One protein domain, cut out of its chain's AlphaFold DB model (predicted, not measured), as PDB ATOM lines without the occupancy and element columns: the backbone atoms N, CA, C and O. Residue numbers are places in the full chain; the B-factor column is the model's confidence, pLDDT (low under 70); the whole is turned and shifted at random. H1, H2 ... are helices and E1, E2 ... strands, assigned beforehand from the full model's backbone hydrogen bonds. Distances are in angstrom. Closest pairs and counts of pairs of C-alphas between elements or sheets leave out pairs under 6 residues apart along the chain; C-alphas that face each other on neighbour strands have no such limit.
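Overview. This is residues 11 to 124 of the 134 residues of the protein "Acetyl-CoA carboxytransferase" of Weissella viridescens (UniProt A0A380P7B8). A strongly twisted sheet of four strands is sandwiched between the long helix H4, packed along one face, and the short helix H2 on the other. H1 and H3 lie off the sheet, and the tail of residues 114 to 124, with H5, sticks out from the body. The printed part has 114 residues, with named elements in the order H1 H2 E1 E2 E3 H3 H4 E4 H5. The mixed sheet runs E1, E2, E3, E4, with E3 and E4 parallel and the other neighbours antiparallel; the class is mixed, helices and strands. The whole is compact, with a radius of gyration of the C-alphas of 14.7 A and spans of 42 by 35 by 28 A.

Along the chain. Begin with the sheet: find C-alpha 33 at (37.314, -42.217, -21.119), where E1 starts, residues 33 to 37, 11.9 A long. E2 is residues 50 to 57, 19.8 A, and bends by 65 degrees at residue 54. E3 is residues 60 to 67, 22.1 A, and E4 is residues 106 to 109, 9.9 A. H4, residues 86 to 102, runs 24.7 A from C-alpha 86 at (28.460, -14.768, -21.456). The shorter helices are H2, residues 24 to 31, 10.6 A; H3, residues 73 to 78, 8.7 A; H1, residues 11 to 18, 10.9 A; and H5, residues 117 to 123, 10.5 A, ending at C-alpha 123 (5.606, -17.940, -26.613).

Arrangement. E1, E2 and E3 form a meander, each strand the antiparallel neighbour of the one before, with hairpins E1 and E2, and E2 and E3. Look for N 36 and O 54, 2.8 A apart, between E1 and E2, and N 53 and O 64, 2.9 A, between E2 and E3. E3, H3 H4, E4 is a strand-helix-strand unit, two parallel neighbour strands with helices between, and its crossover is right-handed; N 107 and O 63 are 2.8 A apart. The sheet and its helices make three layers, with H4 and H2 on opposite faces. H4 lies over E2 and E3 at a height over the sheet of 9.3 A, and its closest C-alphas to E2 are those of Gly 88 and Ile 50, 5.6 A apart. H2 lies over E3 at a height of 8.0 A; the C-alphas of Ala 24 and Ala 66, their closest, are 6.0 A apart. H1, H3 and H5 are not on the sheet. In H1, H2, H3, H4 and H5 every O i to N i+4 pair is within hydrogen-bond range.

Size, cuts and confidence. The two C-alphas farthest apart, those of Ala 11 and Lys 101, are 42.6 A apart. The printed part has no cut, and its one long link is residues 38 to 49, between E1 and E2. Look to the B-factor column for low confidence: residues 20 to 21 and 111 to 124 are under 70, and H5 has a mean pLDDT of 30.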
ATOM      1  N   ALA A  11       5.127 -32.185  -7.799       80.50
ATOM      2  CA  ALA A  11       5.952 -31.386  -6.897       80.50
ATOM      3  C   ALA A  11       7.142 -32.190  -6.354       80.50
ATOM      4  O   ALA A  11       8.259 -31.669  -6.300       80.50
ATOM      5  N   GLU A  12       6.943 -33.470  -6.035       80.44
ATOM      6  CA  GLU A  12       7.998 -34.377  -5.572       80.44
ATOM      7  C   GLU A  12       9.023 -34.674  -6.669       80.44
ATOM      8  O   GLU A  12      10.226 -34.703  -6.404       80.44
ATOM      9  N   VAL A  13       8.580 -34.832  -7.921       79.06
ATOM     10  CA  VAL A  13       9.479 -34.989  -9.079       79.06
ATOM     11  C   VAL A  13      10.367 -33.754  -9.236       79.06
ATOM     12  O   VAL A  13      11.582 -33.867  -9.422       79.06
ATOM     13  N   VAL A  14       9.781 -32.558  -9.117       78.50
ATOM     14  CA  VAL A  14      10.538 -31.302  -9.182       78.50
ATOM     15  C   VAL A  14      11.501 -31.182  -8.004       78.50
ATOM     16  O   VAL A  14      12.649 -30.794  -8.221       78.50
ATOM     17  N   ALA A  15      11.082 -31.531  -6.786       77.62
ATOM     18  CA  ALA A  15      11.940 -31.508  -5.605       77.62
ATOM     19  C   ALA A  15      13.151 -32.441  -5.772       77.62
ATOM     20  O   ALA A  15      14.286 -31.978  -5.679       77.62
ATOM     21  N   LYS A  16      12.927 -33.703  -6.163       77.19
ATOM     22  CA  LYS A  16      14.001 -34.679  -6.416       77.19
ATOM     23  C   LYS A  16      14.952 -34.236  -7.528       77.19
ATOM     24  O   LYS A  16      16.156 -34.420  -7.410       77.19
ATOM     25  N   SER A  17      14.446 -33.600  -8.590       72.00
ATOM     26  CA  SER A  17      15.290 -33.081  -9.684       72.00
ATOM     27  C   SER A  17      16.214 -31.925  -9.272       72.00
ATOM     28  O   SER A  17      17.137 -31.572 -10.008       72.00
ATOM     29  N   ARG A  18      15.934 -31.289  -8.127       70.88
ATOM     30  CA  ARG A  18      16.722 -30.182  -7.570       70.88
ATOM     31  C   ARG A  18      17.747 -30.643  -6.547       70.88
ATOM     32  O   ARG A  18      18.581 -29.832  -6.161       70.88
ATOM     33  N   GLU A  19      17.686 -31.897  -6.112       72.94
ATOM     34  CA  GLU A  19      18.731 -32.462  -5.276       72.94
ATOM     35  C   GLU A  19      20.021 -32.545  -6.099       72.94
ATOM     36  O   GLU A  19      20.061 -33.159  -7.168       72.94
ATOM     37  N   ASP A  20      21.084 -31.899  -5.618       66.44
ATOM     38  CA  ASP A  20      22.393 -31.892  -6.276       66.44
ATOM     39  C   ASP A  20      23.117 -33.223  -6.015       66.44
ATOM     40  O   ASP A  20      24.119 -33.284  -5.308       66.44
ATOM     41  N   ARG A  21      22.558 -34.314  -6.551       66.38
ATOM     42  CA  ARG A  21      23.037 -35.686  -6.320       66.38
ATOM     43  C   ARG A  21      24.313 -36.016  -7.089       66.38
ATOM     44  O   ARG A  21      25.103 -36.825  -6.623       66.38
ATOM     45  N   TYR A  22      24.507 -35.404  -8.258       76.00
ATOM     46  CA  TYR A  22      25.636 -35.693  -9.142       76.00
ATOM     47  C   TYR A  22      26.213 -34.403  -9.720       76.00
ATOM     48  O   TYR A  22      25.474 -33.569 -10.252       76.00
ATOM     49  N   SER A  23      27.536 -34.249  -9.638       83.06
ATOM     50  CA  SER A  23      28.250 -33.191 -10.352       83.06
ATOM     51  C   SER A  23      28.425 -33.559 -11.820       83.06
ATOM     52  O   SER A  23      28.443 -34.738 -12.185       83.06
ATOM     53  N   ALA A  24      28.600 -32.547 -12.671       86.06
ATOM     54  CA  ALA A  24      28.939 -32.791 -14.071       86.06
ATOM     55  C   ALA A  24      30.227 -33.601 -14.192       86.06
ATOM     56  O   ALA A  24      30.288 -34.540 -14.979       86.06
ATOM     57  N   ASN A  25      31.220 -33.272 -13.366       85.44
ATOM     58  CA  ASN A  25      32.501 -33.961 -13.355       85.44
ATOM     59  C   ASN A  25      32.340 -35.456 -13.034       85.44
ATOM     60  O   ASN A  25      32.864 -36.296 -13.757       85.44
ATOM     61  N   TYR A  26      31.529 -35.798 -12.026       87.12
ATOM     62  CA  TYR A  26      31.255 -37.193 -11.680       87.12
ATOM     63  C   TYR A  26      30.634 -37.969 -12.852       87.12
ATOM     64  O   TYR A  26      31.066 -39.076 -13.166       87.12
ATOM     65  N   ILE A  27      29.651 -37.374 -13.535       87.75
ATOM     66  CA  ILE A  27      29.005 -37.998 -14.698       87.75
ATOM     67  C   ILE A  27      30.008 -38.171 -15.841       87.75
ATOM     68  O   ILE A  27      30.045 -39.229 -16.461       87.75
ATOM     69  N   ILE A  28      30.830 -37.153 -16.110       88.88
ATOM     70  CA  ILE A  28      31.815 -37.194 -17.194       88.88
ATOM     71  C   ILE A  28      32.839 -38.304 -16.951       88.88
ATOM     72  O   ILE A  28      33.049 -39.132 -17.830       88.88
ATOM     73  N   GLN A  29      33.411 -38.362 -15.748       89.75
ATOM     74  CA  GLN A  29      34.396 -39.381 -15.367       89.75
ATOM     75  C   GLN A  29      33.823 -40.803 -15.369       89.75
ATOM     76  O   GLN A  29      34.565 -41.761 -15.549       89.75
ATOM     77  N   SER A  30      32.513 -40.947 -15.156       88.56
ATOM     78  CA  SER A  30      31.850 -42.256 -15.128       88.56
ATOM     79  C   SER A  30      31.428 -42.751 -16.515       88.56
ATOM     80  O   SER A  30      31.313 -43.956 -16.716       88.56
ATOM     81  N   LEU A  31      31.136 -41.841 -17.453       88.44
ATOM     82  CA  LEU A  31      30.588 -42.183 -18.772       88.44
ATOM     83  C   LEU A  31      31.614 -42.147 -19.906       88.44
ATOM     84  O   LEU A  31      31.394 -42.798 -20.925       88.44
ATOM     85  N   PHE A  32      32.690 -41.374 -19.763       90.50
ATOM     86  CA  PHE A  32      33.668 -41.159 -20.824       90.50
ATOM     87  C   PHE A  32      35.072 -41.543 -20.372       90.50
ATOM     88  O   PHE A  32      35.447 -41.313 -19.222       90.50
ATOM     89  N   SER A  33      35.871 -42.061 -21.303       93.19
ATOM     90  CA  SER A  33      37.314 -42.217 -21.119       93.19
ATOM     91  C   SER A  33      38.071 -41.064 -21.783       93.19
ATOM     92  O   SER A  33      37.522 -40.346 -22.622       93.19
ATOM     93  N   ASP A  34      39.326 -40.860 -21.378       93.88
ATOM     94  CA  ASP A  34      40.256 -39.893 -21.983       93.88
ATOM     95  C   ASP A  34      39.694 -38.467 -22.116       93.88
ATOM     96  O   ASP A  34      39.908 -37.776 -23.114       93.88
ATOM     97  N   PHE A  35      38.942 -38.020 -21.105       95.50
ATOM     98  CA  PHE A  35      38.379 -36.676 -21.102       95.50
ATOM     99  C   PHE A  35      39.487 -35.622 -20.997       95.50
ATOM    100  O   PHE A  35      40.162 -35.500 -19.975       95.50
ATOM    101  N   PHE A  36      39.633 -34.825 -22.050       95.31
ATOM    102  CA  PHE A  36      40.531 -33.685 -22.106       95.31
ATOM    103  C   PHE A  36      39.730 -32.386 -22.020       95.31
ATOM    104  O   PHE A  36      39.068 -31.974 -22.981       95.31
ATOM    105  N   GLU A  37      39.789 -31.738 -20.855       95.12
ATOM    106  CA  GLU A  37      39.086 -30.482 -20.616       95.12
ATOM    107  C   GLU A  37      39.704 -29.328 -21.419       95.12
ATOM    108  O   GLU A  37      40.915 -29.120 -21.471       95.12
ATOM    109  N   MET A  38      38.839 -28.546 -22.056       94.19
ATOM    110  CA  MET A  38      39.195 -27.382 -22.847       94.19
ATOM    111  C   MET A  38      38.651 -26.115 -22.195       94.19
ATOM    112  O   MET A  38      37.441 -25.918 -22.085       94.19
ATOM    113  N   HIS A  39      39.560 -25.205 -21.858       93.88
ATOM    114  CA  HIS A  39      39.261 -23.959 -21.157       93.88
ATOM    115  C   HIS A  39      39.140 -22.754 -22.099       93.88
ATOM    116  O   HIS A  39      39.714 -22.723 -23.192       93.88
ATOM    117  N   GLY A  40      38.392 -21.743 -21.658       90.62
ATOM    118  CA  GLY A  40      38.400 -20.390 -22.211       90.62
ATOM    119  C   GLY A  40      37.495 -20.158 -23.420       90.62
ATOM    120  O   GLY A  40      37.231 -21.045 -24.240       90.62
ATOM    121  N   ASP A  41      37.050 -18.912 -23.565       90.50
ATOM    122  CA  ASP A  41      36.270 -18.427 -24.709       90.50
ATOM    123  C   ASP A  41      37.116 -17.745 -25.803       90.50
ATOM    124  O   ASP A  41      36.574 -17.350 -26.832       90.50
ATOM    125  N   ARG A  42      38.442 -17.647 -25.601       88.56
ATOM    126  CA  ARG A  42      39.413 -16.912 -26.443       88.56
ATOM    127  C   ARG A  42      39.172 -15.398 -26.539       88.56
ATOM    128  O   ARG A  42      39.715 -14.766 -27.440       88.56
ATOM    129  N   LEU A  43      38.381 -14.814 -25.638       87.19
ATOM    130  CA  LEU A  43      38.078 -13.382 -25.647       87.19
ATOM    131  C   LEU A  43      38.250 -12.736 -24.273       87.19
ATOM    132  O   LEU A  43      39.040 -11.812 -24.133       87.19
ATOM    133  N   GLN A  44      37.490 -13.187 -23.276       81.12
ATOM    134  CA  GLN A  44      37.414 -12.546 -21.959       81.12
ATOM    135  C   GLN A  44      37.859 -13.459 -20.823       81.12
ATOM    136  O   GLN A  44      38.358 -12.963 -19.819       81.12
ATOM    137  N   GLY A  45      37.673 -14.774 -20.945       86.06
ATOM    138  CA  GLY A  45      38.075 -15.682 -19.880       86.06
ATOM    139  C   GLY A  45      37.439 -17.058 -19.954       86.06
ATOM    140  O   GLY A  45      36.737 -17.410 -20.906       86.06
ATOM    141  N   ASP A  46      37.708 -17.841 -18.917       90.00
ATOM    142  CA  ASP A  46      37.124 -19.158 -18.718       90.00
ATOM    143  C   ASP A  46      36.020 -19.106 -17.661       90.00
ATOM    144  O   ASP A  46      36.174 -18.491 -16.607       90.00
ATOM    145  N   ASP A  47      34.884 -19.726 -17.966       91.31
ATOM    146  CA  ASP A  47      33.765 -19.836 -17.039       91.31
ATOM    147  C   ASP A  47      33.793 -21.218 -16.373       91.31
ATOM    148  O   ASP A  47      33.539 -22.209 -17.064       91.31
ATOM    149  N   PRO A  48      34.040 -21.304 -15.053       90.31
ATOM    150  CA  PRO A  48      34.139 -22.583 -14.351       90.31
ATOM    151  C   PRO A  48      32.797 -23.323 -14.241       90.31
ATOM    152  O   PRO A  48      32.773 -24.497 -13.880       90.31
ATOM    153  N   SER A  49      31.673 -22.661 -14.537       90.69
ATOM    154  CA  SER A  49      30.349 -23.295 -14.555       90.69
ATOM    155  C   SER A  49      30.080 -24.107 -15.827       90.69
ATOM    156  O   SER A  49      29.144 -24.907 -15.854       90.69
ATOM    157  N   ILE A  50      30.890 -23.917 -16.877       92.56
ATOM    158  CA  ILE A  50      30.845 -24.706 -18.109       92.56
ATOM    159  C   ILE A  50      32.102 -25.561 -18.186       92.56
ATOM    160  O   ILE A  50      33.190 -25.066 -18.485       92.56
ATOM    161  N   VAL A  51      31.924 -26.859 -17.983       93.94
ATOM    162  CA  VAL A  51      32.951 -27.871 -18.230       93.94
ATOM    163  C   VAL A  51      32.772 -28.345 -19.663       93.94
ATOM    164  O   VAL A  51      31.672 -28.712 -20.072       93.94
ATOM    165  N   SER A  52      33.825 -28.303 -20.469       94.44
ATOM    166  CA  SER A  52      33.736 -28.751 -21.857       94.44
ATOM    167  C   SER A  52      35.049 -29.328 -22.326       94.44
ATOM    168  O   SER A  52      36.092 -28.816 -21.940       94.44
ATOM    169  N   GLY A  53      35.010 -30.327 -23.195       94.81
ATOM    170  CA  GLY A  53      36.214 -31.004 -23.649       94.81
ATOM    171  C   GLY A  53      35.932 -32.037 -24.723       94.81
ATOM    172  O   GLY A  53      34.801 -32.169 -25.195       94.81
ATOM    173  N   VAL A  54      36.974 -32.762 -25.101       95.75
ATOM    174  CA  VAL A  54      36.864 -33.954 -25.947       95.75
ATOM    175  C   VAL A  54      37.019 -35.189 -25.074       95.75
ATOM    176  O   VAL A  54      37.731 -35.151 -24.078       95.75
ATOM    177  N   ALA A  55      36.315 -36.257 -25.414       94.44
ATOM    178  CA  ALA A  55      36.326 -37.510 -24.674       94.44
ATOM    179  C   ALA A  55      36.110 -38.679 -25.633       94.44
ATOM    180  O   ALA A  55      35.743 -38.482 -26.793       94.44
ATOM    181  N   MET A  56      36.268 -39.892 -25.127       91.88
ATOM    182  CA  MET A  56      35.955 -41.122 -25.838       91.88
ATOM    183  C   MET A  56      34.710 -41.768 -25.226       91.88
ATOM    184  O   MET A  56      34.608 -41.937 -24.010       91.88
ATOM    185  N   LEU A  57      33.748 -42.123 -26.078       88.62
ATOM    186  CA  LEU A  57      32.566 -42.905 -25.722       88.62
ATOM    187  C   LEU A  57      32.554 -44.167 -26.581       88.62
ATOM    188  O   LEU A  57      32.312 -44.071 -27.780       88.62
ATOM    189  N   ASN A  58      32.802 -45.336 -25.984       85.19
ATOM    190  CA  ASN A  58      32.844 -46.623 -26.696       85.19
ATOM    191  C   ASN A  58      33.672 -46.548 -27.995       85.19
ATOM    192  O   ASN A  58      33.164 -46.838 -29.074       85.19
ATOM    193  N   GLU A  59      34.922 -46.084 -27.885       88.31
ATOM    194  CA  GLU A  59      35.868 -45.899 -29.005       88.31
ATOM    195  C   GLU A  59      35.514 -44.783 -30.007       88.31
ATOM    196  O   GLU A  59      36.273 -44.522 -30.941       88.31
ATOM    197  N   GLN A  60      34.417 -44.054 -29.796       87.56
ATOM    198  CA  GLN A  60      34.050 -42.905 -30.615       87.56
ATOM    199  C   GLN A  60      34.489 -41.587 -29.953       87.56
ATOM    200  O   GLN A  60      34.085 -41.316 -28.818       87.56
ATOM    201  N   PRO A  61      35.256 -40.721 -30.646       91.06
ATOM    202  CA  PRO A  61      35.585 -39.399 -30.131       91.06
ATOM    203  C   PRO A  61      34.344 -38.507 -30.130       91.06
ATOM    204  O   PRO A  61      33.684 -38.325 -31.156       91.06
ATOM    205  N   VAL A  62      34.046 -37.923 -28.976       91.44
ATOM    206  CA  VAL A  62      32.888 -37.060 -28.742       91.44
ATOM    207  C   VAL A  62      33.319 -35.745 -28.106       91.44
ATOM    208  O   VAL A  62      34.248 -35.684 -27.304       91.44
ATOM    209  N   THR A  63      32.621 -34.665 -28.445       91.88
ATOM    210  CA  THR A  63      32.748 -33.390 -27.739       91.88
ATOM    211  C   THR A  63      31.700 -33.331 -26.633       91.88
ATOM    212  O   THR A  63      30.503 -33.461 -26.890       91.88
ATOM    213  N   VAL A  64      32.135 -33.104 -25.398       93.19
ATOM    214  CA  VAL A  64      31.264 -33.041 -24.221       93.19
ATOM    215  C   VAL A  64      31.173 -31.601 -23.732       93.19
ATOM    216  O   VAL A  64      32.180 -30.899 -23.631       93.19
ATOM    217  N   ILE A  65      29.959 -31.152 -23.427       93.12
ATOM    218  CA  ILE A  65      29.678 -29.848 -22.821       93.12
ATOM    219  C   ILE A  65      28.742 -30.086 -21.641       93.12
ATOM    220  O   ILE A  65      27.687 -30.693 -21.791       93.12
ATOM    221  N   ALA A  66      29.089 -29.596 -20.462       92.38
ATOM    222  CA  ALA A  66      28.315 -29.800 -19.253       92.38
ATOM    223  C   ALA A  66      28.231 -28.525 -18.422       92.38
ATOM    224  O   ALA A  66      29.180 -27.747 -18.334       92.38
ATOM    225  N   ILE A  67      27.077 -28.333 -17.789       90.94
ATOM    226  CA  ILE A  67      26.900 -27.300 -16.772       90.94
ATOM    227  C   ILE A  67      27.222 -27.925 -15.422       90.94
ATOM    228  O   ILE A  67      26.510 -28.832 -14.985       90.94
ATOM    229  N   ASP A  68      28.256 -27.419 -14.758       89.75
ATOM    230  CA  ASP A  68      28.640 -27.872 -13.429       89.75
ATOM    231  C   ASP A  68      28.227 -26.865 -12.358       89.75
ATOM    232  O   ASP A  68      28.553 -25.679 -12.425       89.75
ATOM    233  N   LYS A  69      27.504 -27.355 -11.350       84.38
ATOM    234  CA  LYS A  69      27.079 -26.537 -10.214       84.38
ATOM    235  C   LYS A  69      28.091 -26.527  -9.079       84.38
ATOM    236  O   LYS A  69      28.060 -25.583  -8.301       84.38
ATOM    237  N   GLY A  70      28.955 -27.538  -8.992       84.81
ATOM    238  CA  GLY A  70      29.724 -27.809  -7.778       84.81
ATOM    239  C   GLY A  70      28.904 -28.541  -6.712       84.81
ATOM    240  O   GLY A  70      27.679 -28.404  -6.639       84.81
ATOM    241  N   LEU A  71      29.587 -29.339  -5.894       84.88
ATOM    242  CA  LEU A  71      28.984 -30.096  -4.792       84.88
ATOM    243  C   LEU A  71      29.168 -29.364  -3.467       84.88
ATOM    244  O   LEU A  71      28.224 -29.262  -2.682       84.88
ATOM    245  N   THR A  72      30.368 -28.830  -3.241       88.19
ATOM    246  CA  THR A  72      30.694 -28.095  -2.016       88.19
ATOM    247  C   THR A  72      30.182 -26.657  -2.085       88.19
ATOM    248  O   THR A  72      29.881 -26.128  -3.159       88.19
ATOM    249  N   LEU A  73      30.059 -26.006  -0.928       86.44
ATOM    250  CA  LEU A  73      29.630 -24.609  -0.860       86.44
ATOM    251  C   LEU A  73      30.588 -23.690  -1.634       86.44
ATOM    252  O   LEU A  73      30.134 -22.860  -2.421       86.44
ATOM    253  N   ASP A  74      31.893 -23.896  -1.472       90.12
ATOM    254  CA  ASP A  74      32.927 -23.100  -2.138       90.12
ATOM    255  C   ASP A  74      32.886 -23.283  -3.659       90.12
ATOM    256  O   ASP A  74      32.913 -22.305  -4.411       90.12
ATOM    257  N   GLU A  75      32.719 -24.524  -4.132       87.94
ATOM    258  CA  GLU A  75      32.552 -24.807  -5.559       87.94
ATOM    259  C   GLU A  75      31.277 -24.174  -6.118       87.94
ATOM    260  O   GLU A  75      31.303 -23.615  -7.214       87.94
ATOM    261  N   LYS A  76      30.167 -24.227  -5.372       87.81
ATOM    262  CA  LYS A  76      28.900 -23.604  -5.772       87.81
ATOM    263  C   LYS A  76      29.025 -22.099  -5.906       87.81
ATOM    264  O   LYS A  76      28.479 -21.529  -6.851       87.81
ATOM    265  N   ILE A  77      29.753 -21.452  -5.003       88.69
ATOM    266  CA  ILE A  77      30.027 -20.017  -5.092       88.69
ATOM    267  C   ILE A  77      30.897 -19.731  -6.324       88.69
ATOM    268  O   ILE A  77      30.514 -18.913  -7.164       88.69
ATOM    269  N   ALA A  78      32.004 -20.459  -6.496       88.19
ATOM    270  CA  ALA A  78      32.928 -20.274  -7.617       88.19
ATOM    271  C   ALA A  78      32.265 -20.509  -8.989       88.19
ATOM    272  O   ALA A  78      32.478 -19.749  -9.936       88.19
ATOM    273  N   LYS A  79      31.407 -21.529  -9.092       87.81
ATOM    274  CA  LYS A  79      30.686 -21.921 -10.316       87.81
ATOM    275  C   LYS A  79      29.328 -21.241 -10.460       87.81
ATOM    276  O   LYS A  79      28.538 -21.620 -11.326       87.81
ATOM    277  N   ARG A  80      29.011 -20.251  -9.613       87.50
ATOM    278  CA  ARG A  80      27.719 -19.535  -9.615       87.50
ATOM    279  C   ARG A  80      26.517 -20.488  -9.614       87.50
ATOM    280  O   ARG A  80      25.500 -20.237 -10.266       87.50
ATOM    281  N   ASN A  81      26.658 -21.618  -8.925       83.06
ATOM    282  CA  ASN A  81      25.673 -22.687  -8.849       83.06
ATOM    283  C   ASN A  81      25.206 -23.176 -10.239       83.06
ATOM    284  O   ASN A  81      24.013 -23.388 -10.476       83.06
ATOM    285  N   GLY A  82      26.144 -23.282 -11.187       83.19
ATOM    286  CA  GLY A  82      25.885 -23.714 -12.561       83.19
ATOM    287  C   GLY A  82      25.142 -22.668 -13.384       83.19
ATOM    288  O   GLY A  82      24.309 -23.024 -14.218       83.19
ATOM    289  N   SER A  83      25.395 -21.384 -13.116       87.38
ATOM    290  CA  SER A  83      24.861 -20.259 -13.891       87.38
ATOM    291  C   SER A  83      25.959 -19.679 -14.790       87.38
ATOM    292  O   SER A  83      26.813 -18.934 -14.292       87.38
ATOM    293  N   PRO A  84      25.936 -19.979 -16.103       88.50
ATOM    294  CA  PRO A  84      26.968 -19.516 -17.017       88.50
ATOM    295  C   PRO A  84      26.916 -18.016 -17.272       88.50
ATOM    296  O   PRO A  84      25.847 -17.430 -17.471       88.50
ATOM    297  N   THR A  85      28.092 -17.405 -17.319       89.81
ATOM    298  CA  THR A  85      28.309 -16.050 -17.821       89.81
ATOM    299  C   THR A  85      28.339 -16.044 -19.352       89.81
ATOM    300  O   THR A  85      28.426 -17.098 -19.988       89.81
ATOM    301  N   PRO A  86      28.308 -14.863 -20.002       91.12
ATOM    302  CA  PRO A  86      28.460 -14.768 -21.456       91.12
ATOM    303  C   PRO A  86      29.708 -15.482 -22.002       91.12
ATOM    304  O   PRO A  86      29.650 -16.066 -23.083       91.12
ATOM    305  N   SER A  87      30.811 -15.493 -21.246       90.94
ATOM    306  CA  SER A  87      32.019 -16.261 -21.579       90.94
ATOM    307  C   SER A  87      31.771 -17.773 -21.630       90.94
ATOM    308  O   SER A  87      32.226 -18.419 -22.567       90.94
ATOM    309  N   GLY A  88      30.984 -18.339 -20.709       91.69
ATOM    310  CA  GLY A  88      30.625 -19.758 -20.721       91.69
ATOM    311  C   GLY A  88      29.814 -20.156 -21.954       91.69
ATOM    312  O   GLY A  88      30.099 -21.172 -22.586       91.69
ATOM    313  N   TYR A  89      28.862 -19.318 -22.375       91.81
ATOM    314  CA  TYR A  89      28.117 -19.560 -23.617       91.81
ATOM    315  C   TYR A  89      29.015 -19.498 -24.858       91.81
ATOM    316  O   TYR A  89      28.882 -20.334 -25.751       91.81
ATOM    317  N   ARG A  90      29.965 -18.555 -24.909       94.12
ATOM    318  CA  ARG A  90      30.943 -18.474 -26.008       94.12
ATOM    319  C   ARG A  90      31.911 -19.656 -26.009       94.12
ATOM    320  O   ARG A  90      32.213 -20.182 -27.077       94.12
ATOM    321  N   LYS A  91      32.340 -20.125 -24.832       94.50
ATOM    322  CA  LYS A  91      33.111 -21.368 -24.665       94.50
ATOM    323  C   LYS A  91      32.342 -22.562 -25.237       94.50
ATOM    324  O   LYS A  91      32.882 -23.276 -26.077       94.50
ATOM    325  N   ALA A  92      31.069 -22.726 -24.876       93.62
ATOM    326  CA  ALA A  92      30.226 -23.792 -25.417       93.62
ATOM    327  C   ALA A  92      30.068 -23.691 -26.946       93.62
ATOM    328  O   ALA A  92      30.274 -24.675 -27.651       93.62
ATOM    329  N   GLN A  93      29.787 -22.498 -27.479       93.56
ATOM    330  CA  GLN A  93      29.682 -22.270 -28.924       93.56
ATOM    331  C   GLN A  93      30.982 -22.624 -29.662       93.56
ATOM    332  O   GLN A  93      30.949 -23.269 -30.709       93.56
ATOM    333  N   ARG A  94      32.136 -22.246 -29.104       94.50
ATOM    334  CA  ARG A  94      33.458 -22.584 -29.646       94.50
ATOM    335  C   ARG A  94      33.673 -24.098 -29.713       94.50
ATOM    336  O   ARG A  94      34.244 -24.587 -30.685       94.50
ATOM    337  N   MET A  95      33.216 -24.833 -28.703       92.62
ATOM    338  CA  MET A  95      33.298 -26.296 -28.684       92.62
ATOM    339  C   MET A  95      32.367 -26.943 -29.709       92.62
ATOM    340  O   MET A  95      32.760 -27.902 -30.361       92.62
ATOM    341  N   MET A  96      31.179 -26.379 -29.931       91.31
ATOM    342  CA  MET A  96      30.280 -26.850 -30.991       91.31
ATOM    343  C   MET A  96      30.902 -26.667 -32.384       91.31
ATOM    344  O   MET A  96      30.873 -27.589 -33.192       91.31
ATOM    345  N   GLN A  97      31.545 -25.523 -32.641       92.69
ATOM    346  CA  GLN A  97      32.277 -25.279 -33.895       92.69
ATOM    347  C   GLN A  97      33.474 -26.225 -34.066       92.69
ATOM    348  O   GLN A  97      33.780 -26.667 -35.172       92.69
ATOM    349  N   HIS A  98      34.169 -26.538 -32.969       92.62
ATOM    350  CA  HIS A  98      35.238 -27.531 -32.973       92.62
ATOM    351  C   HIS A  98      34.701 -28.913 -33.366       92.62
ATOM    352  O   HIS A  98      35.229 -29.534 -34.285       92.62
ATOM    353  N   ALA A  99      33.626 -29.363 -32.723       90.25
ATOM    354  CA  ALA A  99      33.000 -30.644 -33.017       90.25
ATOM    355  C   ALA A  99      32.527 -30.739 -34.476       90.25
ATOM    356  O   ALA A  99      32.787 -31.742 -35.132       90.25
ATOM    357  N   GLU A 100      31.923 -29.672 -35.013       90.31
ATOM    358  CA  GLU A 100      31.522 -29.586 -36.423       90.31
ATOM    359  C   GLU A 100      32.723 -29.760 -37.365       90.31
ATOM    360  O   GLU A 100      32.681 -30.575 -38.288       90.31
ATOM    361  N   LYS A 101      33.837 -29.065 -37.092       92.25
ATOM    362  CA  LYS A 101      35.062 -29.154 -37.900       92.25
ATOM    363  C   LYS A 101      35.629 -30.575 -37.955       92.25
ATOM    364  O   LYS A 101      36.105 -30.999 -39.007       92.25
ATOM    365  N   PHE A 102      35.586 -31.298 -36.839       89.31
ATOM    366  CA  PHE A 102      36.098 -32.667 -36.735       89.31
ATOM    367  C   PHE A 102      35.026 -33.740 -36.959       89.31
ATOM    368  O   PHE A 102      35.327 -34.926 -36.840       89.31
ATOM    369  N   ARG A 103      33.794 -33.338 -37.308       88.50
ATOM    370  CA  ARG A 103      32.632 -34.225 -37.496       88.50
ATOM    371  C   ARG A 103      32.389 -35.148 -36.293       88.50
ATOM    372  O   ARG A 103      32.038 -36.314 -36.453       88.50
ATOM    373  N   GLN A 104      32.594 -34.619 -35.091       86.12
ATOM    374  CA  GLN A 104      32.398 -35.340 -33.837       86.12
ATOM    375  C   GLN A 104      30.977 -35.123 -33.303       86.12
ATOM    376  O   GLN A 104      30.461 -34.002 -33.376       86.12
ATOM    377  N   PRO A 105      30.342 -36.147 -32.710       88.06
ATOM    378  CA  PRO A 105      29.101 -35.967 -31.971       88.06
ATOM    379  C   PRO A 105      29.288 -35.021 -30.782       88.06
ATOM    380  O   PRO A 105      30.343 -35.002 -30.144       88.06
ATOM    381  N   ILE A 106      28.236 -34.268 -30.454       88.56
ATOM    382  CA  ILE A 106      28.210 -33.368 -29.297       88.56
ATOM    383  C   ILE A 106      27.253 -33.934 -28.254       88.56
ATOM    384  O   ILE A 106      26.071 -34.135 -28.536       88.56
ATOM    385  N   ILE A 107      27.736 -34.123 -27.029       89.50
ATOM    386  CA  ILE A 107      26.921 -34.531 -25.885       89.50
ATOM    387  C   ILE A 107      26.833 -33.363 -24.910       89.50
ATOM    388  O   ILE A 107      27.845 -32.889 -24.395       89.50
ATOM    389  N   THR A 108      25.607 -32.893 -24.659       89.44
ATOM    390  CA  THR A 108      25.356 -31.798 -23.713       89.44
ATOM    391  C   THR A 108      24.683 -32.309 -22.443       89.44
ATOM    392  O   THR A 108      23.547 -32.780 -22.490       89.44
ATOM    393  N   LEU A 109      25.348 -32.162 -21.298       86.62
ATOM    394  CA  LEU A 109      24.815 -32.516 -19.984       86.62
ATOM    395  C   LEU A 109      24.185 -31.289 -19.315       86.62
ATOM    396  O   LEU A 109      24.867 -30.408 -18.783       86.62
ATOM    397  N   LEU A 110      22.852 -31.238 -19.333       80.44
ATOM    398  CA  LEU A 110      22.070 -30.184 -18.690       80.44
ATOM    399  C   LEU A 110      21.554 -30.664 -17.329       80.44
ATOM    400  O   LEU A 110      20.462 -31.211 -17.219       80.44
ATOM    401  N   ILE A 111      22.323 -30.404 -16.271       68.19
ATOM    402  CA  ILE A 111      22.005 -30.805 -14.879       68.19
ATOM    403  C   ILE A 111      21.110 -29.750 -14.182       68.19
ATOM    404  O   ILE A 111      20.896 -29.715 -12.967       68.19
ATOM    405  N   ARG A 112      20.529 -28.854 -14.983       58.25
ATOM    406  CA  ARG A 112      19.475 -27.925 -14.592       58.25
ATOM    407  C   ARG A 112      18.293 -28.165 -15.518       58.25
ATOM    408  O   ARG A 112      18.421 -28.041 -16.734       58.25
ATOM    409  N   LEU A 113      17.118 -28.396 -14.935       41.75
ATOM    410  CA  LEU A 113      15.855 -28.128 -15.615       41.75
ATOM    411  C   LEU A 113      15.883 -26.657 -16.056       41.75
ATOM    412  O   LEU A 113      15.729 -25.745 -15.240       41.75
ATOM    413  N   VAL A 114      16.154 -26.416 -17.339       36.47
ATOM    414  CA  VAL A 114      16.124 -25.083 -17.945       36.47
ATOM    415  C   VAL A 114      14.685 -24.573 -17.861       36.47
ATOM    416  O   VAL A 114      13.878 -24.780 -18.762       36.47
ATOM    417  N   HIS A 115      14.338 -23.884 -16.773       33.41
ATOM    418  CA  HIS A 115      13.030 -23.241 -16.639       33.41
ATOM    419  C   HIS A 115      12.942 -21.894 -17.379       33.41
ATOM    420  O   HIS A 115      11.922 -21.225 -17.279       33.41
ATOM    421  N   ILE A 116      13.956 -21.458 -18.143       31.47
ATOM    422  CA  ILE A 116      13.940 -20.092 -18.709       31.47
ATOM    423  C   ILE A 116      13.990 -20.034 -20.245       31.47
ATOM    424  O   ILE A 116      13.347 -19.156 -20.820       31.47
ATOM    425  N   LEU A 117      14.618 -20.980 -20.954       27.14
ATOM    426  CA  LEU A 117      14.775 -20.831 -22.413       27.14
ATOM    427  C   LEU A 117      13.628 -21.433 -23.250       27.14
ATOM    428  O   LEU A 117      13.183 -20.815 -24.216       27.14
ATOM    429  N   VAL A 118      13.063 -22.580 -22.855       32.06
ATOM    430  CA  VAL A 118      12.030 -23.256 -23.673       32.06
ATOM    431  C   VAL A 118      10.661 -22.564 -23.573       32.06
ATOM    432  O   VAL A 118       9.965 -22.423 -24.579       32.06
ATOM    433  N   LYS A 119      10.279 -22.035 -22.399       27.19
ATOM    434  CA  LYS A 119       9.004 -21.304 -22.241       27.19
ATOM    435  C   LYS A 119       8.988 -19.957 -22.978       27.19
ATOM    436  O   LYS A 119       7.932 -19.558 -23.466       27.19
ATOM    437  N   LYS A 120      10.134 -19.272 -23.101       27.14
ATOM    438  CA  LYS A 120      10.221 -17.968 -23.784       27.14
ATOM    439  C   LYS A 120      10.227 -18.116 -25.309       27.14
ATOM    440  O   LYS A 120       9.531 -17.369 -25.990       27.14
ATOM    441  N   LEU A 121      10.891 -19.144 -25.842       30.12
ATOM    442  CA  LEU A 121      10.902 -19.423 -27.285       30.12
ATOM    443  C   LEU A 121       9.571 -19.995 -27.797       30.12
ATOM    444  O   LEU A 121       9.168 -19.696 -28.921       30.12
ATOM    445  N   ARG A 122       8.827 -20.730 -26.957       32.25
ATOM    446  CA  ARG A 122       7.500 -21.262 -27.313       32.25
ATOM    447  C   ARG A 122       6.394 -20.193 -27.325       32.25
ATOM    448  O   ARG A 122       5.463 -20.319 -28.111       32.25
ATOM    449  N   LYS A 123       6.515 -19.109 -26.540       33.59
ATOM    450  CA  LYS A 123       5.606 -17.940 -26.613       33.59
ATOM    451  C   LYS A 123       5.876 -17.014 -27.809       33.59
ATOM    452  O   LYS A 123       5.023 -16.203 -28.135       33.59
ATOM    453  N   MET A 124       7.033 -17.131 -28.464       33.41
ATOM    454  CA  MET A 124       7.463 -16.224 -29.539       33.41
ATOM    455  C   MET A 124       7.303 -16.787 -30.961       33.41
ATOM    456  O   MET A 124       7.756 -16.155 -31.910       33.41
TER     457      MET A 124